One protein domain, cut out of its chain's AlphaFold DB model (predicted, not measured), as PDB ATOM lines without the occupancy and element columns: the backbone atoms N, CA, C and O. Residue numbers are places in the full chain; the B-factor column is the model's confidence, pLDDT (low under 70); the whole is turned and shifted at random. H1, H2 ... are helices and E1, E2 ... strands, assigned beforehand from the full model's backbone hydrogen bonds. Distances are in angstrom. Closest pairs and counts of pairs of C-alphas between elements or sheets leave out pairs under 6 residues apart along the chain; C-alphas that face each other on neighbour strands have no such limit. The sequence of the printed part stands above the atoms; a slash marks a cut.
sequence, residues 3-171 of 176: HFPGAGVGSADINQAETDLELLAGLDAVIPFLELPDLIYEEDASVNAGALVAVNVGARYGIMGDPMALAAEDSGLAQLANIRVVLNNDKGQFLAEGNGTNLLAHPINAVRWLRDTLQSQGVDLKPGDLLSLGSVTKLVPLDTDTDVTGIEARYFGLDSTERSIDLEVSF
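Overview. This is residues 3 to 171 of the 176 residues of an uncharacterized protein of Leptolyngbya sp. SIO3F4 (UniProt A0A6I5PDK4). Two small twisted sheets lie face to face as a sandwich, E1 E2 E3 over E5 E4 E6 E7, and a cluster of four crossed helices, H1, H2, H4 and H5, sits at one end. H3 lies well away from that cluster, beyond the long link of residues 37 to 48, and another long link, residues 121 to 149, returns from H5 to E6. The printed part has 169 residues, with five named helices and seven named strands in the order E1 H1 H2 E2 H3 E3 H4 E4 E5 H5 E6 E7. Both sheets are antiparallel, in the orders E1 - E2 - E3 and E5 - E4 - E6 - E7, and the class is mixed, helices and strands. The whole is compact, with a radius of gyration of the C-alphas of 16.7 A and spans of 50 by 41 by 25 A.

Arrangement. Start with E1, residues 3 to 9, and find its antiparallel neighbour E2, residues 27 to 36; N 6 and O 31 are 2.7 A apart, within hydrogen-bond range. E2 bends by 55 degrees at residue 32, and its pairing is staggered: residues 27 to 33 pair with E1 and residues 33 to 36 with E3, residues 61 to 64. There N 36 and O 61 are 2.9 A apart. Between E1 and E2 come H1, residues 12 to 16, and H2, residues 20 to 25, which touch, the closest C-alphas being those of Ile 14 and Leu 23 at 5.3 A. H3, residues 49 to 54, touches no helix. H4, residues 74 to 82, touches H2 about perpendicular at 79 degrees, with the C-alphas of Leu 24 and Leu 77 closest at 7.4 A. The hairpin of E4, residues 84 to 89, and E5, residues 94 to 99, has N 85 and O 98 at 2.8 A. H5, residues 107 to 120, touches H2 with residues 108 to 112 alone, about perpendicular at 83 degrees; the closest C-alphas, of Asp 20 and Ile 108, are 6.7 A apart. E6, residues 150 to 156, is the antiparallel neighbour of E4, with N 154 and O 86 at 2.8 A, and forms a hairpin with E7, residues 165 to 170, where N 153 and O 167 are 2.8 A apart. E5, H5 and E6 make a split strand-helix-strand unit, two strands running the same way with E4 between them, and its crossover is right-handed. In the sandwich, two sheets face to face, the facing parts are 9.5 A centre to centre and the strands stand at 32 degrees; the C-alphas of Leu 34 and Ala 153 are the closest of E2 and E6, at 6.9 A. In H2, H3, H4 and H5 every O i to N i+4 pair is within hydrogen-bond range; in H1 it is 0 of 1, beside 2 of 2 O i to N i+3 pairs.

Along the chain. Find C-alpha 3 at (89.022, 288.634, 144.723), where E1 begins; it runs 16.9 A. E2 covers 24.3 A from first to last C-alpha. H5 runs 20.2 A from C-alpha 107 at (91.103, 278.062, 144.888). E6 is 19.8 A long, and E4 and E7 are 17.0 A each. E7 ends at C-alpha 170, (89.280, 305.752, 148.621).

Size, cuts and confidence. The two C-alphas farthest apart are those of Gln 16 and Asp 145, 50.3 A. The printed part has no cut. The links from E2 to H3, 12 residues, and from H5 to E6, 29 residues, are long. The mean pLDDT of the printed part is 91.4, and residues 3 to 6 are under 70.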
ATOM      1  N   HIS A   3      88.585 289.846 145.378       56.66
ATOM      2  CA  HIS A   3      89.022 288.634 144.723       56.66
ATOM      3  C   HIS A   3      89.739 287.758 145.729       56.66
ATOM      4  O   HIS A   3      90.314 288.245 146.709       56.66
ATOM      5  N   PHE A   4      89.685 286.449 145.497       42.84
ATOM      6  CA  PHE A   4      90.720 285.618 146.076       42.84
ATOM      7  C   PHE A   4      92.066 286.194 145.640       42.84
ATOM      8  O   PHE A   4      92.174 286.655 144.499       42.84
ATOM      9  N   PRO A   5      93.058 286.226 146.533       57.50
ATOM     10  CA  PRO A   5      94.357 286.748 146.189       57.50
ATOM     11  C   PRO A   5      94.854 286.156 144.863       57.50
ATOM     12  O   PRO A   5      94.803 284.942 144.665       57.50
ATOM     13  N   GLY A   6      95.269 287.018 143.936       60.00
ATOM     14  CA  GLY A   6      95.800 286.589 142.655       60.00
ATOM     15  C   GLY A   6      96.952 285.609 142.860       60.00
ATOM     16  O   GLY A   6      97.710 285.734 143.820       60.00
ATOM     17  N   ALA A   7      97.069 284.612 141.995       78.06
ATOM     18  CA  ALA A   7      98.183 283.676 142.054       78.06
ATOM     19  C   ALA A   7      99.241 284.074 141.022       78.06
ATOM     20  O   ALA A   7      98.905 284.290 139.856       78.06
ATOM     21  N   GLY A   8     100.497 284.191 141.445       88.56
ATOM     22  CA  GLY A   8     101.621 284.375 140.533       88.56
ATOM     23  C   GLY A   8     102.078 283.028 139.980       88.56
ATOM     24  O   GLY A   8     102.163 282.040 140.712       88.56
ATOM     25  N   VAL A   9     102.327 282.959 138.674       95.06
ATOM     26  CA  VAL A   9     102.898 281.767 138.038       95.06
ATOM     27  C   VAL A   9     104.417 281.809 138.191       95.06
ATOM     28  O   VAL A   9     105.073 282.699 137.656       95.06
ATOM     29  N   GLY A  10     104.986 280.818 138.877       94.94
ATOM     30  CA  GLY A  10     106.426 280.699 139.117       94.94
ATOM     31  C   GLY A  10     107.161 279.812 138.110       94.94
ATOM     32  O   GLY A  10     108.340 280.031 137.831       94.94
ATOM     33  N   SER A  11     106.475 278.817 137.538       96.62
ATOM     34  CA  SER A  11     107.066 277.869 136.585       96.62
ATOM     35  C   SER A  11     106.127 277.552 135.424       96.62
ATOM     36  O   SER A  11     104.919 277.405 135.598       96.62
ATOM     37  N   ALA A  12     106.704 277.363 134.234       97.44
ATOM     38  CA  ALA A  12     105.981 276.859 133.066       97.44
ATOM     39  C   ALA A  12     105.497 275.406 133.253       97.44
ATOM     40  O   ALA A  12     104.603 274.970 132.525       97.44
ATOM     41  N   ASP A  13     106.036 274.679 134.240       97.81
ATOM     42  CA  ASP A  13     105.638 273.306 134.571       97.81
ATOM     43  C   ASP A  13     104.168 273.206 135.008       97.81
ATOM     44  O   ASP A  13     103.562 272.145 134.860       97.81
ATOM     45  N   ILE A  14     103.549 274.318 135.440       97.81
ATOM     46  CA  ILE A  14     102.110 274.388 135.747       97.81
ATOM     47  C   ILE A  14     101.240 273.884 134.584       97.81
ATOM     48  O   ILE A  14     100.172 273.309 134.782       97.81
ATOM     49  N   ASN A  15     101.719 274.047 133.348       98.38
ATOM     50  CA  ASN A  15     101.021 273.601 132.148       98.38
ATOM     51  C   ASN A  15     100.981 272.068 132.027       98.38
ATOM     52  O   ASN A  15     100.088 271.539 131.378       98.38
ATOM     53  N   GLN A  16     101.898 271.342 132.665       98.00
ATOM     54  CA  GLN A  16     101.943 269.874 132.648       98.00
ATOM     55  C   GLN A  16     101.473 269.244 133.966       98.00
ATOM     56  O   GLN A  16     101.497 268.026 134.095       98.00
ATOM     57  N   ALA A  17     101.037 270.050 134.938       97.94
ATOM     58  CA  ALA A  17     100.596 269.560 136.238       97.94
ATOM     59  C   ALA A  17      99.351 268.658 136.129       97.94
ATOM     60  O   ALA A  17      98.331 269.058 135.552       97.94
ATOM     61  N   GLU A  18      99.421 267.471 136.728       97.44
ATOM     62  CA  GLU A  18      98.331 266.494 136.801       97.44
ATOM     63  C   GLU A  18      97.660 266.499 138.182       97.44
ATOM     64  O   GLU A  18      96.471 266.198 138.306       97.44
ATOM     65  N   THR A  19      98.406 266.880 139.221       98.19
ATOM     66  CA  THR A  19      97.943 266.907 140.615       98.19
ATOM     67  C   THR A  19      97.815 268.326 141.177       98.19
ATOM     68  O   THR A  19      98.408 269.283 140.684       98.19
ATOM     69  N   ASP A  20      97.054 268.468 142.262       97.81
ATOM     70  CA  ASP A  20      96.867 269.733 142.986       97.81
ATOM     71  C   ASP A  20      98.187 270.287 143.534       97.81
ATOM     72  O   ASP A  20      98.407 271.495 143.503       97.81
ATOM     73  N   LEU A  21      99.081 269.405 143.994       97.94
ATOM     74  CA  LEU A  21     100.401 269.791 144.488       97.94
ATOM     75  C   LEU A  21     101.336 270.229 143.359       97.94
ATOM     76  O   LEU A  21     102.100 271.168 143.548       97.94
ATOM     77  N   GLU A  22     101.258 269.610 142.180       98.06
ATOM     78  CA  GLU A  22     102.012 270.071 141.006       98.06
ATOM     79  C   GLU A  22     101.493 271.419 140.494       98.06
ATOM     80  O   GLU A  22     102.290 272.281 140.128       98.06
ATOM     81  N   LEU A  23     100.172 271.639 140.518       97.62
ATOM     82  CA  LEU A  23      99.593 272.947 140.204       97.62
ATOM     83  C   LEU A  23     100.071 274.004 141.197       97.62
ATOM     84  O   LEU A  23     100.480 275.082 140.778       97.62
ATOM     85  N   LEU A  24     100.057 273.684 142.494       97.25
ATOM     86  CA  LEU A  24     100.539 274.578 143.543       97.25
ATOM     87  C   LEU A  24     102.037 274.869 143.395       97.25
ATOM     88  O   LEU A  24     102.437 276.017 143.532       97.25
ATOM     89  N   ALA A  25     102.851 273.863 143.061       97.25
ATOM     90  CA  ALA A  25     104.283 274.019 142.799       97.25
ATOM     91  C   ALA A  25     104.582 274.907 141.579       97.25
ATOM     92  O   ALA A  25     105.664 275.483 141.479       97.25
ATOM     93  N   GLY A  26     103.630 275.017 140.650       97.31
ATOM     94  CA  GLY A  26     103.696 275.932 139.517       97.31
ATOM     95  C   GLY A  26     103.465 277.401 139.880       97.31
ATOM     96  O   GLY A  26     103.769 278.275 139.065       97.31
ATOM     97  N   LEU A  27     102.947 277.684 141.078       96.69
ATOM     98  CA  LEU A  27     102.688 279.031 141.586       96.69
ATOM     99  C   LEU A  27     103.839 279.497 142.487       96.69
ATOM    100  O   LEU A  27     104.379 278.709 143.259       96.69
ATOM    101  N   ASP A  28     104.213 280.775 142.416       92.00
ATOM    102  CA  ASP A  28     105.252 281.354 143.285       92.00
ATOM    103  C   ASP A  28     104.680 282.116 144.487       92.00
ATOM    104  O   ASP A  28     105.300 282.153 145.555       92.00
ATOM    105  N   ALA A  29     103.495 282.701 144.331       92.94
ATOM    106  CA  ALA A  29     102.880 283.517 145.358       92.94
ATOM    107  C   ALA A  29     101.352 283.541 145.295       92.94
ATOM    108  O   ALA A  29     100.726 283.357 144.251       92.94
ATOM    109  N   VAL A  30     100.772 283.864 146.446       93.88
ATOM    110  CA  VAL A  30      99.400 284.327 146.622       93.88
ATOM    111  C   VAL A  30      99.432 285.830 146.940       93.88
ATOM    112  O   VAL A  30     100.238 286.275 147.753       93.88
ATOM    113  N   ILE A  31      98.613 286.636 146.263       94.31
ATOM    114  CA  ILE A  31      98.694 288.110 146.259       94.31
ATOM    115  C   ILE A  31      97.322 288.715 146.590       94.31
ATOM    116  O   ILE A  31      96.443 288.650 145.735       94.31
ATOM    117  N   PRO A  32      97.083 289.329 147.765       94.31
ATOM    118  CA  PRO A  32      95.828 290.035 148.063       94.31
ATOM    119  C   PRO A  32      95.372 290.918 146.900       94.31
ATOM    120  O   PRO A  32      96.163 291.711 146.391       94.31
ATOM    121  N   PHE A  33      94.115 290.781 146.465       94.56
ATOM    122  CA  PHE A  33      93.614 291.527 145.312       94.56
ATOM    123  C   PHE A  33      92.178 292.018 145.508       94.56
ATOM    124  O   PHE A  33      91.229 291.230 145.583       94.56
ATOM    125  N   LEU A  34      92.017 293.339 145.579       94.31
ATOM    126  CA  LEU A  34      90.722 294.012 145.623       94.31
ATOM    127  C   LEU A  34      90.380 294.518 144.221       94.31
ATOM    128  O   LEU A  34      91.048 295.416 143.713       94.31
ATOM    129  N   GLU A  35      89.334 293.964 143.605       92.81
ATOM    130  CA  GLU A  35      88.891 294.380 142.272       92.81
ATOM    131  C   GLU A  35      87.740 295.389 142.358       92.81
ATOM    132  O   GLU A  35      86.791 295.245 143.146       92.81
ATOM    133  N   LEU A  36      87.811 296.385 141.482       91.69
ATOM    134  CA  LEU A  36      86.814 297.418 141.257       91.69
ATOM    135  C   LEU A  36      86.248 297.220 139.847       91.69
ATOM    136  O   LEU A  36      86.789 297.785 138.893       91.69
ATOM    137  N   PRO A  37      85.224 296.366 139.692       90.56
ATOM    138  CA  PRO A  37      84.607 296.127 138.402       90.56
ATOM    139  C   PRO A  37      83.639 297.254 138.027       90.56
ATOM    140  O   PRO A  37      83.037 297.888 138.893       90.56
ATOM    141  N   ASP A  38      83.451 297.444 136.728       88.94
ATOM    142  CA  ASP A  38      82.467 298.337 136.124       88.94
ATOM    143  C   ASP A  38      81.822 297.603 134.942       88.94
ATOM    144  O   ASP A  38      82.510 297.184 134.012       88.94
ATOM    145  N   LEU A  39      80.504 297.391 134.999       81.12
ATOM    146  CA  LEU A  39      79.791 296.609 133.989       81.12
ATOM    147  C   LEU A  39      79.527 297.401 132.702       81.12
ATOM    148  O   LEU A  39      79.240 296.773 131.686       81.12
ATOM    149  N   ILE A  40      79.641 298.740 132.716       83.56
ATOM    150  CA  ILE A  40      79.482 299.625 131.536       83.56
ATOM    151  C   ILE A  40      78.100 299.468 130.845       83.56
ATOM    152  O   ILE A  40      77.858 299.985 129.756       83.56
ATOM    153  N   TYR A  41      77.165 298.758 131.476       87.25
ATOM    154  CA  TYR A  41      75.808 298.535 130.997       87.25
ATOM    155  C   TYR A  41      74.825 299.422 131.754       87.25
ATOM    156  O   TYR A  41      74.995 299.668 132.947       87.25
ATOM    157  N   GLU A  42      73.774 299.850 131.055       85.62
ATOM    158  CA  GLU A  42      72.606 300.487 131.669       85.62
ATOM    159  C   GLU A  42      71.957 299.543 132.695       85.62
ATOM    160  O   GLU A  42      72.001 298.318 132.538       85.62
ATOM    161  N   GLU A  43      71.328 300.104 133.730       79.06
ATOM    162  CA  GLU A  43      70.771 299.337 134.858       79.06
ATOM    163  C   GLU A  43      69.743 298.270 134.440       79.06
ATOM    164  O   GLU A  43      69.610 297.240 135.103       79.06
ATOM    165  N   ASP A  44      69.019 298.491 133.339       84.56
ATOM    166  CA  ASP A  44      67.976 297.600 132.824       84.56
ATOM    167  C   ASP A  44      68.457 296.654 131.708       84.56
ATOM    168  O   ASP A  44      67.672 295.864 131.167       84.56
ATOM    169  N   ALA A  45      69.748 296.685 131.367       86.44
ATOM    170  CA  ALA A  45      70.307 295.831 130.332       86.44
ATOM    171  C   ALA A  45      70.240 294.345 130.726       86.44
ATOM    172  O   ALA A  45      70.672 293.921 131.801       86.44
ATOM    173  N   SER A  46      69.762 293.497 129.808       85.75
ATOM    174  CA  SER A  46      69.830 292.044 129.987       85.75
ATOM    175  C   SER A  46      71.247 291.544 129.696       85.75
ATOM    176  O   SER A  46      71.625 291.312 128.545       85.75
ATOM    177  N   VAL A  47      72.040 291.381 130.753       87.50
ATOM    178  CA  VAL A  47      73.431 290.931 130.659       87.50
ATOM    179  C   VAL A  47      73.493 289.401 130.698       87.50
ATOM    180  O   VAL A  47      73.258 288.772 131.728       87.50
ATOM    181  N   ASN A  48      73.814 288.783 129.558       91.62
ATOM    182  CA  ASN A  48      74.109 287.350 129.465       91.62
ATOM    183  C   ASN A  48      75.630 287.087 129.479       91.62
ATOM    184  O   ASN A  48      76.436 288.015 129.466       91.62
ATOM    185  N   ALA A  49      76.045 285.815 129.479       91.19
ATOM    186  CA  ALA A  49      77.466 285.453 129.532       91.19
ATOM    187  C   ALA A  49      78.294 286.038 128.370       91.19
ATOM    188  O   ALA A  49      79.414 286.490 128.580       91.19
ATOM    189  N   GLY A  50      77.738 286.072 127.154       93.50
ATOM    190  CA  GLY A  50      78.417 286.662 125.997       93.50
ATOM    191  C   GLY A  50      78.595 288.175 126.133       93.50
ATOM    192  O   GLY A  50      79.648 288.698 125.781       93.50
ATOM    193  N   ALA A  51      77.596 288.861 126.695       92.50
ATOM    194  CA  ALA A  51      77.681 290.282 127.015       92.50
ATOM    195  C   ALA A  51      78.799 290.551 128.040       92.50
ATOM    196  O   ALA A  51      79.667 291.378 127.786       92.50
ATOM    197  N   LEU A  52      78.875 289.770 129.126       91.50
ATOM    198  CA  LEU A  52      79.972 289.888 130.098       91.50
ATOM    199  C   LEU A  52      81.347 289.708 129.452       91.50
ATOM    200  O   LEU A  52      82.238 290.520 129.686       91.50
ATOM    201  N   VAL A  53      81.523 288.686 128.610       91.94
ATOM    202  CA  VAL A  53      82.794 288.460 127.901       91.94
ATOM    203  C   VAL A  53      83.160 289.660 127.022       91.94
ATOM    204  O   VAL A  53      84.323 290.060 126.991       91.94
ATOM    205  N   ALA A  54      82.185 290.275 126.347       92.12
ATOM    206  CA  ALA A  54      82.421 291.418 125.465       92.12
ATOM    207  C   ALA A  54      82.955 292.664 126.197       92.12
ATOM    208  O   ALA A  54      83.666 293.459 125.585       92.12
ATOM    209  N   VAL A  55      82.657 292.817 127.491       92.62
ATOM    210  CA  VAL A  55      83.158 293.914 128.342       92.62
ATOM    211  C   VAL A  55      84.297 293.473 129.264       92.62
ATOM    212  O   VAL A  55      84.508 294.066 130.318       92.62
ATOM    213  N   ASN A  56      85.030 292.419 128.892       91.62
ATOM    214  CA  ASN A  56      86.130 291.871 129.693       91.62
ATOM    215  C   ASN A  56      85.704 291.543 131.139       91.62
ATOM    216  O   ASN A  56      86.420 291.820 132.100       91.62
ATOM    217  N   VAL A  57      84.486 291.015 131.288       91.62
ATOM    218  CA  VAL A  57      83.857 290.649 132.569       91.62
ATOM    219  C   VAL A  57      83.777 291.833 133.552       91.62
ATOM    220  O   VAL A  57      83.672 291.658 134.759       91.62
ATOM    221  N   GLY A  58      83.796 293.062 133.028       90.44
ATOM    222  CA  GLY A  58      83.735 294.288 133.813       90.44
ATOM    223  C   GLY A  58      85.031 294.646 134.541       90.44
ATOM    224  O   GLY A  58      85.005 295.520 135.399       90.44
ATOM    225  N   ALA A  59      86.168 294.014 134.234       90.81
ATOM    226  CA  ALA A  59      87.443 294.363 134.863       90.81
ATOM    227  C   ALA A  59      87.845 295.814 134.526       90.81
ATOM    228  O   ALA A  59      87.963 296.177 133.350       90.81
ATOM    229  N   ARG A  60      88.075 296.647 135.554       91.44
ATOM    230  CA  ARG A  60      88.359 298.083 135.383       91.44
ATOM    231  C   ARG A  60      89.579 298.560 136.162       91.44
ATOM    232  O   ARG A  60      90.525 299.052 135.552       91.44
ATOM    233  N   TYR A  61      89.561 298.398 137.481       91.00
ATOM    234  CA  TYR A  61      90.700 298.695 138.346       91.00
ATOM    235  C   TYR A  61      90.897 297.586 139.373       91.00
ATOM    236  O   TYR A  61      89.980 296.823 139.680       91.00
ATOM    237  N   GLY A  62      92.096 297.521 139.934       91.25
ATOM    238  CA  GLY A  62      92.392 296.606 141.017       91.25
ATOM    239  C   GLY A  62      93.567 297.081 141.850       91.25
ATOM    240  O   GLY A  62      94.439 297.803 141.366       91.25
ATOM    241  N   ILE A  63      93.561 296.678 143.113       93.75
ATOM    242  CA  ILE A  63      94.593 297.004 144.092       93.75
ATOM    243  C   ILE A  63      95.224 295.700 144.520       93.75
ATOM    244  O   ILE A  63      94.533 294.797 144.993       93.75
ATOM    245  N   MET A  64      96.531 295.609 144.312       93.06
ATOM    246  CA  MET A  64      97.332 294.454 144.683       93.06
ATOM    247  C   MET A  64      98.074 294.746 145.980       93.06
ATOM    248  O   MET A  64      98.644 295.825 146.139       93.06
ATOM    249  N   GLY A  65      98.060 293.775 146.886       93.44
ATOM    250  CA  GLY A  65      98.955 293.742 148.032       93.44
ATOM    251  C   GLY A  65     100.326 293.183 147.677       93.44
ATOM    252  O   GLY A  65     100.636 292.906 146.516       93.44
ATOM    253  N   ASP A  66     101.131 292.971 148.712       92.75
ATOM    254  CA  ASP A  66     102.428 292.324 148.564       92.75
ATOM    255  C   ASP A  66     102.270 290.814 148.293       92.75
ATOM    256  O   ASP A  66     101.425 290.162 148.917       92.75
ATOM    257  N   PRO A  67     103.080 290.230 147.391       92.50
ATOM    258  CA  PRO A  67     103.089 288.791 147.162       92.50
ATOM    259  C   PRO A  67     103.555 288.008 148.387       92.50
ATOM    260  O   PRO A  67     104.521 288.380 149.056       92.50
ATOM    261  N   MET A  68     102.916 286.868 148.632       91.56
ATOM    262  CA  MET A  68     103.245 285.979 149.738       91.56
ATOM    263  C   MET A  68     103.546 284.584 149.230       91.56
ATOM    264  O   MET A  68     102.773 284.019 148.460       91.56
ATOM    265  N   ALA A  69     104.667 284.024 149.672       89.31
ATOM    266  CA  ALA A  69     105.108 282.713 149.223       89.31
ATOM    267  C   ALA A  69     104.101 281.615 149.596       89.31
ATOM    268  O   ALA A  69     103.546 281.610 150.699       89.31
ATOM    269  N   LEU A  70     103.934 280.657 148.688       87.56
ATOM    270  CA  LEU A  70     103.185 279.427 148.920       87.56
ATOM    271  C   LEU A  70     104.154 278.258 149.082       87.56
ATOM    272  O   LEU A  70     105.100 278.101 148.312       87.56
ATOM    273  N   ALA A  71     103.911 277.413 150.081       91.38
ATOM    274  CA  ALA A  71     104.622 276.150 150.205       91.38
ATOM    275  C   ALA A  71     103.982 275.113 149.267       91.38
ATOM    276  O   ALA A  71     102.775 274.893 149.327       91.38
ATOM    277  N   ALA A  72     104.778 274.457 148.422       93.69
ATOM    278  CA  ALA A  72     104.317 273.425 147.486       93.69
ATOM    279  C   ALA A  72     104.063 272.069 148.181       93.69
ATOM    280  O   ALA A  72     104.640 271.041 147.831       93.69
ATOM    281  N   GLU A  73     103.228 272.082 149.216       95.62
ATOM    282  CA  GLU A  73     102.870 270.937 150.054       95.62
ATOM    283  C   GLU A  73     101.444 271.120 150.608       95.62
ATOM    284  O   GLU A  73     100.806 272.155 150.392       95.62
ATOM    285  N   ASP A  74     100.933 270.139 151.357       95.69
ATOM    286  CA  ASP A  74      99.560 270.168 151.891       95.69
ATOM    287  C   ASP A  74      99.267 271.411 152.751       95.69
ATOM    288  O   ASP A  74      98.133 271.891 152.790       95.69
ATOM    289  N   SER A  75     100.290 271.960 153.416       93.25
ATOM    290  CA  SER A  75     100.172 273.187 154.208       93.25
ATOM    291  C   SER A  75      99.797 274.396 153.341       93.25
ATOM    292  O   SER A  75      98.970 275.202 153.765       93.25
ATOM    293  N   GLY A  76     100.314 274.488 152.111       93.31
ATOM    294  CA  GLY A  76      99.984 275.554 151.165       93.31
ATOM    295  C   GLY A  76      98.593 275.396 150.553       93.31
ATOM    296  O   GLY A  76      97.871 276.383 150.408       93.31
ATOM    297  N   LEU A  77      98.146 274.164 150.276       94.75
ATOM    298  CA  LEU A  77      96.749 273.922 149.882       94.75
ATOM    299  C   LEU A  77      95.788 274.340 151.003       94.75
ATOM    300  O   LEU A  77      94.833 275.083 150.765       94.75
ATOM    301  N   ALA A  78      96.083 273.929 152.240       93.06
ATOM    302  CA  ALA A  78      95.306 274.322 153.410       93.06
ATOM    303  C   ALA A  78      95.314 275.844 153.621       93.06
ATOM    304  O   ALA A  78      94.271 276.417 153.932       93.06
ATOM    305  N   GLN A  79      96.457 276.505 153.413       91.31
ATOM    306  CA  GLN A  79      96.578 277.962 153.457       91.31
ATOM    307  C   GLN A  79      95.608 278.608 152.465       91.31
ATOM    308  O   GLN A  79      94.754 279.376 152.895       91.31
ATOM    309  N   LEU A  80      95.635 278.225 151.180       92.31
ATOM    310  CA  LEU A  80      94.712 278.750 150.162       92.31
ATOM    311  C   LEU A  80      93.236 278.542 150.541       92.31
ATOM    312  O   LEU A  80      92.427 279.458 150.398       92.31
ATOM    313  N   ALA A  81      92.868 277.356 151.031       92.94
ATOM    314  CA  ALA A  81      91.492 277.060 151.431       92.94
ATOM    315  C   ALA A  81      91.024 277.901 152.634       92.94
ATOM    316  O   ALA A  81      89.857 278.285 152.707       92.94
ATOM    317  N   ASN A  82      91.926 278.211 153.565       92.38
ATOM    318  CA  ASN A  82      91.601 278.920 154.801       92.38
ATOM    319  C   ASN A  82      91.545 280.444 154.653       92.38
ATOM    320  O   ASN A  82      91.137 281.120 155.601       92.38
ATOM    321  N   ILE A  83      91.901 280.992 153.488       93.88
ATOM    322  CA  ILE A  83      91.855 282.438 153.267       93.88
ATOM    323  C   ILE A  83      90.434 282.944 153.480       93.88
ATOM    324  O   ILE A  83      89.476 282.473 152.862       93.88
ATOM    325  N   ARG A  84      90.298 283.934 154.358       95.56
ATOM    326  CA  ARG A  84      89.039 284.625 154.636       95.56
ATOM    327  C   ARG A  84      89.213 286.098 154.336       95.56
ATOM    328  O   ARG A  84      90.217 286.688 154.720       95.56
ATOM    329  N   VAL A  85      88.215 286.690 153.698       96.38
ATOM    330  CA  VAL A  85      88.202 288.115 153.385       96.38
ATOM    331  C   VAL A  85      86.991 288.768 154.023       96.38
ATOM    332  O   VAL A  85      85.885 288.236 153.937       96.38
ATOM    333  N   VAL A  86      87.205 289.919 154.650       96.81
ATOM    334  CA  VAL A  86      86.147 290.778 155.188       96.81
ATOM    335  C   VAL A  86      86.238 292.134 154.505       96.81
ATOM    336  O   VAL A  86      87.315 292.720 154.453       96.81
ATOM    337  N   LEU A  87      85.114 292.614 153.980       96.56
ATOM    338  CA  LEU A  87      84.975 293.947 153.412       96.56
ATOM    339  C   LEU A  87      84.258 294.858 154.402       96.56
ATOM    340  O   LEU A  87      83.138 294.546 154.818       96.56
ATOM    341  N   ASN A  88      84.872 295.996 154.705       96.19
ATOM    342  CA  ASN A  88      84.257 297.097 155.437       96.19
ATOM    343  C   ASN A  88      84.255 298.363 154.577       96.19
ATOM    344  O   ASN A  88      85.039 298.483 153.635       96.19
ATOM    345  N   ASN A  89      83.386 299.320 154.895       94.00
ATOM    346  CA  ASN A  89      83.543 300.676 154.376       94.00
ATOM    347  C   ASN A  89      84.581 301.466 155.187       94.00
ATOM    348  O   ASN A  89      85.016 301.041 156.257       94.00
ATOM    349  N   ASP A  90      84.907 302.661 154.707       91.69
ATOM    350  CA  ASP A  90      85.761 303.665 155.359       91.69
ATOM    351  C   ASP A  90      85.297 304.115 156.763       91.69
ATOM    352  O   ASP A  90      86.024 304.805 157.477       91.69
ATOM    353  N   LYS A  91      84.108 303.694 157.203       91.94
ATOM    354  CA  LYS A  91      83.573 303.916 158.555       91.94
ATOM    355  C   LYS A  91      83.654 302.683 159.453       91.94
ATOM    356  O   LYS A  91      83.114 302.696 160.562       91.94
ATOM    357  N   GLY A  92      84.274 301.605 158.979       93.94
ATOM    358  CA  GLY A  92      84.388 300.333 159.690       93.94
ATOM    359  C   GLY A  92      83.086 299.529 159.754       93.94
ATOM    360  O   GLY A  92      82.960 298.634 160.590       93.94
ATOM    361  N   GLN A  93      82.092 299.837 158.915       94.88
ATOM    362  CA  GLN A  93      80.859 299.055 158.829       94.88
ATOM    363  C   GLN A  93      81.065 297.857 157.906       94.88
ATOM    364  O   GLN A  93      81.543 298.006 156.784       94.88
ATOM    365  N   PHE A  94      80.639 296.684 158.368       95.56
ATOM    366  CA  PHE A  94      80.678 295.445 157.602       95.56
ATOM    367  C   PHE A  94      79.820 295.527 156.332       95.56
ATOM    368  O   PHE A  94      78.649 295.904 156.393       95.56
ATOM    369  N   LEU A  95      80.389 295.097 155.205       94.50
ATOM    370  CA  LEU A  95      79.727 295.058 153.901       94.50
ATOM    371  C   LEU A  95      79.534 293.622 153.407       94.50
ATOM    372  O   LEU A  95      78.443 293.249 152.974       94.50
ATOM    373  N   ALA A  96      80.591 292.810 153.455       95.62
ATOM    374  CA  ALA A  96      80.566 291.427 152.992       95.62
ATOM    375  C   ALA A  96      81.717 290.610 153.590       95.62
ATOM    376  O   ALA A  96      82.735 291.152 154.008       95.62
ATOM    377  N   GLU A  97      81.590 289.287 153.555       96.56
ATOM    378  CA  GLU A  97      82.707 288.373 153.783       96.56
ATOM    379  C   GLU A  97      82.702 287.229 152.777       96.56
ATOM    380  O   GLU A  97      81.695 286.953 152.116       96.56
ATOM    381  N   GLY A  98      83.855 286.585 152.654       94.62
ATOM    382  CA  GLY A  98      84.093 285.486 151.738       94.62
ATOM    383  C   GLY A  98      85.200 284.575 152.241       94.62
ATOM    384  O   GLY A  98      86.051 284.987 153.028       94.62
ATOM    385  N   ASN A  99      85.195 283.332 151.779       93.75
ATOM    386  CA  ASN A  99      86.245 282.364 152.061       93.75
ATOM    387  C   ASN A  99      86.795 281.807 150.742       93.75
ATOM    388  O   ASN A  99      86.057 281.730 149.760       93.75
ATOM    389  N   GLY A 100      88.067 281.408 150.712       89.06
ATOM    390  CA  GLY A 100      88.715 280.831 149.535       89.06
ATOM    391  C   GLY A 100      87.955 279.638 148.958       89.06
ATOM    392  O   GLY A 100      87.834 279.521 147.743       89.06
ATOM    393  N   THR A 101      87.339 278.812 149.806       92.56
ATOM    394  CA  THR A 101      86.499 277.678 149.375       92.56
ATOM    395  C   THR A 101      85.253 278.082 148.575       92.56
ATOM    396  O   THR A 101      84.683 277.245 147.876       92.56
ATOM    397  N   ASN A 102      84.856 279.362 148.577       92.19
ATOM    398  CA  ASN A 102      83.798 279.859 147.692       92.19
ATOM    399  C   ASN A 102      84.207 279.801 146.207       92.19
ATOM    400  O   ASN A 102      83.336 279.765 145.338       92.19
ATOM    401  N   LEU A 103      85.509 279.753 145.900       88.00
ATOM    402  CA  LEU A 103      86.004 279.550 144.541       88.00
ATOM    403  C   LEU A 103      86.032 278.072 144.186       88.00
ATOM    404  O   LEU A 103      86.999 277.375 144.476       88.00
ATOM    405  N   LEU A 104      84.977 277.598 143.520       91.00
ATOM    406  CA  LEU A 104      84.914 276.232 142.984       91.00
ATOM    407  C   LEU A 104      85.299 275.165 144.032       91.00
ATOM    408  O   LEU A 104      86.053 274.236 143.739       91.00
ATOM    409  N   ALA A 105      84.809 275.322 145.268       94.31
ATOM    410  CA  ALA A 105      85.135 274.528 146.461       94.31
ATOM    411  C   ALA A 105      86.581 274.656 146.990       94.31
ATOM    412  O   ALA A 105      86.802 274.440 148.180       94.31
ATOM    413  N   HIS A 106      87.556 275.019 146.153       95.06
ATOM    414  CA  HIS A 106      88.940 275.286 146.542       95.06
ATOM    415  C   HIS A 106      89.631 276.159 145.476       95.06
ATOM    416  O   HIS A 106      89.543 275.834 144.292       95.06
ATOM    417  N   PRO A 107      90.428 277.179 145.851       95.19
ATOM    418  CA  PRO A 107      91.103 278.062 144.888       95.19
ATOM    419  C   PRO A 107      91.967 277.359 143.828       95.19
ATOM    420  O   PRO A 107      91.995 277.786 142.676       95.19
ATOM    421  N   ILE A 108      92.613 276.234 144.163       96.62
ATOM    422  CA  ILE A 108      93.384 275.427 143.210       96.62
ATOM    423  C   ILE A 108      92.517 274.889 142.059       96.62
ATOM    424  O   ILE A 108      93.005 274.696 140.948       96.62
ATOM    425  N   ASN A 109      91.207 274.719 142.276       97.19
ATOM    426  CA  ASN A 109      90.264 274.343 141.227       97.19
ATOM    427  C   ASN A 109      90.033 275.465 140.220       97.19
ATOM    428  O   ASN A 109      89.892 275.177 139.034       97.19
ATOM    429  N   ALA A 110      90.055 276.726 140.662       95.81
ATOM    430  CA  ALA A 110      90.023 277.872 139.757       95.81
ATOM    431  C   ALA A 110      91.305 277.956 138.918       95.81
ATOM    432  O   ALA A 110      91.220 278.153 137.708       95.81
ATOM    433  N   VAL A 111      92.472 277.708 139.529       96.75
ATOM    434  CA  VAL A 111      93.762 277.643 138.815       96.75
ATOM    435  C   VAL A 111      93.726 276.563 137.735       96.75
ATOM    436  O   VAL A 111      94.020 276.847 136.576       96.75
ATOM    437  N   ARG A 112      93.307 275.341 138.087       97.75
ATOM    438  CA  ARG A 112      93.196 274.228 137.135       97.75
ATOM    439  C   ARG A 112      92.244 274.542 135.995       97.75
ATOM    440  O   ARG A 112      92.611 274.373 134.842       97.75
ATOM    441  N   TRP A 113      91.043 275.029 136.314       96.94
ATOM    442  CA  TRP A 113      90.054 275.378 135.300       96.94
ATOM    443  C   TRP A 113      90.593 276.433 134.330       96.94
ATOM    444  O   TRP A 113      90.434 276.282 133.117       96.94
ATOM    445  N   LEU A 114      91.261 277.471 134.844       96.44
ATOM    446  CA  LEU A 114      91.845 278.526 134.022       96.44
ATOM    447  C   LEU A 114      92.968 277.978 133.132       96.44
ATOM    448  O   LEU A 114      92.941 278.204 131.922       96.44
ATOM    449  N   ARG A 115      93.904 277.214 133.709       97.62
ATOM    450  CA  ARG A 115      95.003 276.557 132.985       97.62
ATOM    451  C   ARG A 115      94.463 275.667 131.866       97.62
ATOM    452  O   ARG A 115      94.831 275.863 130.712       97.62
ATOM    453  N   ASP A 116      93.558 274.741 132.182       98.06
ATOM    454  CA  ASP A 116      92.975 273.797 131.216       98.06
ATOM    455  C   ASP A 116      92.233 274.540 130.089       98.06
ATOM    456  O   ASP A 116      92.338 274.192 128.908       98.06
ATOM    457  N   THR A 117      91.497 275.601 130.440       96.94
ATOM    458  CA  THR A 117      90.748 276.416 129.476       96.94
ATOM    459  C   THR A 117      91.686 277.140 128.515       96.94
ATOM    460  O   THR A 117      91.465 277.082 127.303       96.94
ATOM    461  N   LEU A 118      92.741 277.782 129.018       97.31
ATOM    462  CA  LEU A 118      93.734 278.468 128.187       97.31
ATOM    463  C   LEU A 118      94.467 277.486 127.268       97.31
ATOM    464  O   LEU A 118      94.574 277.733 126.065       97.31
ATOM    465  N   GLN A 119      94.859 276.320 127.784       97.31
ATOM    466  CA  GLN A 119      95.508 275.287 126.978       97.31
ATOM    467  C   GLN A 119      94.618 274.773 125.848       97.31
ATOM    468  O   GLN A 119      95.090 274.596 124.724       97.31
ATOM    469  N   SER A 120      93.316 274.598 126.098       97.94
ATOM    470  CA  SER A 120      92.357 274.214 125.050       97.94
ATOM    471  C   SER A 120      92.267 275.237 123.905       97.94
ATOM    472  O   SER A 120      91.837 274.902 122.801       97.94
ATOM    473  N   GLN A 121      92.708 276.473 124.156       97.50
ATOM    474  CA  GLN A 121      92.772 277.578 123.197       97.50
ATOM    475  C   GLN A 121      94.189 277.790 122.632       97.50
ATOM    476  O   GLN A 121      94.412 278.733 121.876       97.50
ATOM    477  N   GLY A 122      95.145 276.915 122.967       98.00
ATOM    478  CA  GLY A 122      96.540 277.015 122.535       98.00
ATOM    479  C   GLY A 122      97.336 278.109 123.250       98.00
ATOM    480  O   GLY A 122      98.314 278.607 122.691       98.00
ATOM    481  N   VAL A 123      96.906 278.510 124.449       98.06
ATOM    482  CA  VAL A 123      97.588 279.497 125.291       98.06
ATOM    483  C   VAL A 123      98.174 278.793 126.511       98.06
ATOM    484  O   VAL A 123      97.445 278.197 127.296       98.06
ATOM    485  N   ASP A 124      99.488 278.902 126.682       97.69
ATOM    486  CA  ASP A 124     100.186 278.421 127.876       97.69
ATOM    487  C   ASP A 124     100.380 279.554 128.889       97.69
ATOM    488  O   ASP A 124     100.674 280.693 128.507       97.69
ATOM    489  N   LEU A 125     100.286 279.212 130.177       97.81
ATOM    490  CA  LEU A 125     100.681 280.090 131.279       97.81
ATOM    491  C   LEU A 125     102.204 280.238 131.323       97.81
ATOM    492  O   LEU A 125     102.941 279.269 131.122       97.81
ATOM    493  N   LYS A 126     102.689 281.442 131.614       97.56
ATOM    494  CA  LYS A 126     104.117 281.772 131.645       97.56
ATOM    495  C   LYS A 126     104.539 282.233 133.036       97.56
ATOM    496  O   LYS A 126     103.755 282.892 133.713       97.56
ATOM    497  N   PRO A 127     105.791 281.965 133.448       96.69
ATOM    498  CA  PRO A 127     106.344 282.578 134.647       96.69
ATOM    499  C   PRO A 127     106.177 284.103 134.628       96.69
ATOM    500  O   PRO A 127     106.529 284.752 133.639       96.69
ATOM    501  N   GLY A 128     105.643 284.657 135.715       94.69
ATOM    502  CA  GLY A 128     105.289 286.069 135.856       94.69
ATOM    503  C   GLY A 128     103.847 286.426 135.477       94.69
ATOM    504  O   GLY A 128     103.446 287.565 135.715       94.69
ATOM    505  N   ASP A 129     103.058 285.496 134.924       96.06
ATOM    506  CA  ASP A 129     101.621 285.719 134.733       96.06
ATOM    507  C   ASP A 129     100.911 285.834 136.091       96.06
ATOM    508  O   ASP A 129     101.227 285.117 137.045       96.06
ATOM    509  N   LEU A 130      99.922 286.728 136.162       94.50
ATOM    510  CA  LEU A 130      99.077 286.931 137.337       94.50
ATOM    511  C   LEU A 130      97.676 286.391 137.066       94.50
ATOM    512  O   LEU A 130      97.016 286.796 136.106       94.50
ATOM    513  N   LEU A 131      97.207 285.498 137.930       94.56
ATOM    514  CA  LEU A 131      95.915 284.838 137.791       94.56
ATOM    515  C   LEU A 131      94.901 285.461 138.751       94.56
ATOM    516  O   LEU A 131      94.978 285.235 139.956       94.56
ATOM    517  N   SER A 132      93.919 286.204 138.232       91.19
ATOM    518  CA  SER A 132      92.737 286.590 139.016       91.19
ATOM    519  C   SER A 132      91.765 285.412 139.061       91.19
ATOM    520  O   SER A 132      91.192 285.029 138.041       91.19
ATOM    521  N   LEU A 133      91.604 284.801 140.236       90.19
ATOM    522  CA  LEU A 133      90.896 283.520 140.390       90.19
ATOM    523  C   LEU A 133      89.377 283.661 140.584       90.19
ATOM    524  O   LEU A 133      88.673 282.662 140.728       90.19
ATOM    525  N   GLY A 134      88.869 284.893 140.560       86.88
ATOM    526  CA  GLY A 134      87.467 285.230 140.791       86.88
ATOM    527  C   GLY A 134      87.187 285.759 142.201       86.88
ATOM    528  O   GLY A 134      88.055 285.785 143.081       86.88
ATOM    529  N   SER A 135      85.949 286.209 142.415       89.25
ATOM    530  CA  SER A 135      85.537 286.811 143.683       89.25
ATOM    531  C   SER A 135      85.077 285.786 144.715       89.25
ATOM    532  O   SER A 135      84.341 284.850 144.405       89.25
ATOM    533  N   VAL A 136      85.485 286.000 145.968       91.25
ATOM    534  CA  VAL A 136      85.039 285.211 147.131       91.25
ATOM    535  C   VAL A 136      83.892 285.874 147.893       91.25
ATOM    536  O   VAL A 136      83.255 285.221 148.724       91.25
ATOM    537  N   THR A 137      83.620 287.151 147.617       92.56
ATOM    538  CA  THR A 137      82.543 287.942 148.224       92.56
ATOM    539  C   THR A 137      81.464 288.256 147.194       92.56
ATOM    540  O   THR A 137      81.662 288.133 145.990       92.56
ATOM    541  N   LYS A 138      80.312 288.753 147.649       87.50
ATOM    542  CA  LYS A 138      79.368 289.412 146.740       87.50
ATOM    543  C   LYS A 138      79.955 290.727 146.215       87.50
ATOM    544  O   LYS A 138      80.834 291.325 146.843       87.50
ATOM    545  N   LEU A 139      79.436 291.180 145.074       86.81
ATOM    546  CA  LEU A 139      79.609 292.555 144.613       86.81
ATOM    547  C   LEU A 139      78.993 293.511 145.635       86.81
ATOM    548  O   LEU A 139      77.861 293.309 146.070       86.81
ATOM    549  N   VAL A 140      79.761 294.531 146.008       88.12
ATOM    550  CA  VAL A 140      79.299 295.624 146.858       88.12
ATOM    551  C   VAL A 140      79.177 296.856 145.964       88.12
ATOM    552  O   VAL A 140      80.207 297.302 145.452       88.12
ATOM    553  N   PRO A 141      77.957 297.363 145.722       84.88
ATOM    554  CA  PRO A 141      77.762 298.605 144.989       84.88
ATOM    555  C   PRO A 141      78.384 299.780 145.745       84.88
ATOM    556  O   PRO A 141      78.278 299.855 146.970       84.88
ATOM    557  N   LEU A 142      79.009 300.696 145.009       80.38
ATOM    558  CA  LEU A 142      79.415 301.995 145.532       80.38
ATOM    559  C   LEU A 142      78.321 302.993 145.170       80.38
ATOM    560  O   LEU A 142      78.065 303.221 143.990       80.38
ATOM    561  N   ASP A 143      77.652 303.530 146.185       76.31
ATOM    562  CA  ASP A 143      76.546 304.468 146.021       76.31
ATOM    563  C   ASP A 143      77.035 305.898 146.283       76.31
ATOM    564  O   ASP A 143      77.458 306.231 147.394       76.31
ATOM    565  N   THR A 144      76.962 306.740 145.250       75.19
ATOM    566  CA  THR A 144      77.365 308.150 145.302       75.19
ATOM    567  C   THR A 144      76.443 309.021 146.156       75.19
ATOM    568  O   THR A 144      76.816 310.146 146.481       75.19
ATOM    569  N   ASP A 145      75.256 308.528 146.524       79.69
ATOM    570  CA  ASP A 145      74.330 309.217 147.430       79.69
ATOM    571  C   ASP A 145      74.636 308.940 148.913       79.69
ATOM    572  O   ASP A 145      73.986 309.491 149.807       79.69
ATOM    573  N   THR A 146      75.649 308.116 149.196       78.69
ATOM    574  CA  THR A 146      76.165 307.892 150.547       78.69
ATOM    575  C   THR A 146      77.434 308.700 150.797       78.69
ATOM    576  O   THR A 146      78.144 309.103 149.884       78.69
ATOM    577  N   ASP A 147      77.747 308.922 152.069       83.44
ATOM    578  CA  ASP A 147      79.020 309.500 152.502       83.44
ATOM    579  C   ASP A 147      80.102 308.427 152.728       83.44
ATOM    580  O   ASP A 147      81.064 308.662 153.457       83.44
ATOM    581  N   VAL A 148      79.930 307.240 152.132       84.69
ATOM    582  CA  VAL A 148      80.955 306.197 152.064       84.69
ATOM    583  C   VAL A 148      81.866 306.502 150.888       84.69
ATOM    584  O   VAL A 148      81.448 306.483 149.733       84.69
ATOM    585  N   THR A 149      83.131 306.756 151.188       89.00
ATOM    586  CA  THR A 149      84.145 307.152 150.206       89.00
ATOM    587  C   THR A 149      85.269 306.141 150.087       89.00
ATOM    588  O   THR A 149      86.236 306.393 149.381       89.00
ATOM    589  N   GLY A 150      85.164 304.976 150.722       91.44
ATOM    590  CA  GLY A 150      86.209 303.970 150.638       91.44
ATOM    591  C   GLY A 150      85.782 302.576 151.058       91.44
ATOM    592  O   GLY A 150      84.735 302.376 151.677       91.44
ATOM    593  N   ILE A 151      86.622 301.615 150.688       94.31
ATOM    594  CA  ILE A 151      86.475 300.195 151.004       94.31
ATOM    595  C   ILE A 151      87.793 299.695 151.582       94.31
ATOM    596  O   ILE A 151      88.854 299.914 151.001       94.31
ATOM    597  N   GLU A 152      87.695 298.978 152.692       95.69
ATOM    598  CA  GLU A 152      88.772 298.209 153.305       95.69
ATOM    599  C   GLU A 152      88.501 296.720 153.056       95.69
ATOM    600  O   GLU A 152      87.407 296.216 153.325       95.69
ATOM    601  N   ALA A 153      89.499 296.003 152.551       96.56
ATOM    602  CA  ALA A 153      89.492 294.561 152.384       96.56
ATOM    603  C   ALA A 153      90.558 293.934 153.280       96.56
ATOM    604  O   ALA A 153      91.751 294.131 153.070       96.56
ATOM    605  N   ARG A 154      90.119 293.144 154.257       96.38
ATOM    606  CA  ARG A 154      90.980 292.494 155.247       96.38
ATOM    607  C   ARG A 154      91.113 291.014 154.936       96.38
ATOM    608  O   ARG A 154      90.117 290.287 154.993       96.38
ATOM    609  N   TYR A 155      92.323 290.569 154.625       95.69
ATOM    610  CA  TYR A 155      92.639 289.195 154.245       95.69
ATOM    611  C   TYR A 155      93.307 288.456 155.403       95.69
ATOM    612  O   TYR A 155      94.374 288.852 155.857       95.69
ATOM    613  N   PHE A 156      92.705 287.361 155.853       95.06
ATOM    614  CA  PHE A 156      93.196 286.508 156.937       95.06
ATOM    615  C   PHE A 156      93.645 285.147 156.398       95.06
ATOM    616  O   PHE A 156      93.145 284.702 155.364       95.06
ATOM    617  N   GLY A 157      94.531 284.460 157.128       91.44
ATOM    618  CA  GLY A 157      95.012 283.114 156.772       91.44
ATOM    619  C   GLY A 157      96.052 283.097 155.648       91.44
ATOM    620  O   GLY A 157      96.339 282.049 155.078       91.44
ATOM    621  N   LEU A 158      96.587 284.270 155.317       87.38
ATOM    622  CA  LEU A 158      97.588 284.469 154.280       87.38
ATOM    623  C   LEU A 158      99.023 284.269 154.772       87.38
ATOM    624  O   LEU A 158      99.880 283.889 153.986       87.38
ATOM    625  N   ASP A 159      99.288 284.471 156.058       81.50
ATOM    626  CA  ASP A 159     100.505 284.021 156.727       81.50
ATOM    627  C   ASP A 159     100.147 283.110 157.910       81.50
ATOM    628  O   ASP A 159      98.985 282.785 158.157       81.50
ATOM    629  N   SER A 160     101.161 282.664 158.653       77.06
ATOM    630  CA  SER A 160     100.972 281.867 159.867       77.06
ATOM    631  C   SER A 160     100.491 282.688 161.071       77.06
ATOM    632  O   SER A 160     100.489 282.176 162.191       77.06
ATOM    633  N   THR A 161     100.190 283.976 160.896       79.00
ATOM    634  CA  THR A 161      99.711 284.857 161.956       79.00
ATOM    635  C   THR A 161      98.194 285.018 161.870       79.00
ATOM    636  O   THR A 161      97.573 284.869 160.826       79.00
ATOM    637  N   GLU A 162      97.576 285.370 162.993       80.50
ATOM    638  CA  GLU A 162      96.146 285.716 163.045       80.50
ATOM    639  C   GLU A 162      95.871 287.148 162.538       80.50
ATOM    640  O   GLU A 162      94.763 287.668 162.690       80.50
ATOM    641  N   ARG A 163      96.885 287.845 162.005       89.62
ATOM    642  CA  ARG A 163      96.732 289.221 161.530       89.62
ATOM    643  C   ARG A 163      96.154 289.226 160.125       89.62
ATOM    644  O   ARG A 163      96.384 288.316 159.334       89.62
ATOM    645  N   SER A 164      95.407 290.281 159.832       93.69
ATOM    646  CA  SER A 164      94.982 290.551 158.471       93.69
ATOM    647  C   SER A 164      96.054 291.314 157.705       93.69
ATOM    648  O   SER A 164      96.818 292.093 158.282       93.69
ATOM    649  N   ILE A 165      96.071 291.098 156.396       94.25
ATOM    650  CA  ILE A 165      96.652 292.023 155.431       94.25
ATOM    651  C   ILE A 165      95.508 292.852 154.881       94.25
ATOM    652  O   ILE A 165      94.529 292.300 154.375       94.25
ATOM    653  N   ASP A 166      95.635 294.164 155.004       95.19
ATOM    654  CA  ASP A 166      94.557 295.095 154.717       95.19
ATOM    655  C   ASP A 166      94.886 295.854 153.427       95.19
ATOM    656  O   ASP A 166      95.985 296.388 153.263       95.19
ATOM    657  N   LEU A 167      93.939 295.861 152.491       95.94
ATOM    658  CA  LEU A 167      93.965 296.695 151.295       95.94
ATOM    659  C   LEU A 167      92.867 297.738 151.406       95.94
ATOM    660  O   LEU A 167      91.725 297.399 151.705       95.94
ATOM    661  N   GLU A 168      93.189 298.984 151.096       94.50
ATOM    662  CA  GLU A 168      92.236 300.083 151.165       94.50
ATOM    663  C   GLU A 168      92.165 300.826 149.837       94.50
ATOM    664  O   GLU A 168      93.155 300.974 149.117       94.50
ATOM    665  N   VAL A 169      90.971 301.317 149.532       93.62
ATOM    666  CA  VAL A 169      90.729 302.262 148.449       93.62
ATOM    667  C   VAL A 169      89.856 303.392 148.939       93.62
ATOM    668  O   VAL A 169      88.907 303.166 149.688       93.62
ATOM    669  N   SER A 170      90.145 304.594 148.456       91.75
ATOM    670  CA  SER A 170      89.280 305.752 148.621       91.75
ATOM    671  C   SER A 170      88.947 306.359 147.264       91.75
ATOM    672  O   SER A 170      89.746 306.305 146.329       91.75
ATOM    673  N   PHE A 171      87.758 306.936 147.169       87.25
ATOM    674  CA  PHE A 171      87.201 307.548 145.977       87.25
ATOM    675  C   PHE A 171      87.022 309.041 146.228       87.25
ATOM    676  O   PHE A 171      86.528 309.456 147.278       87.25
TER     677      PHE A 171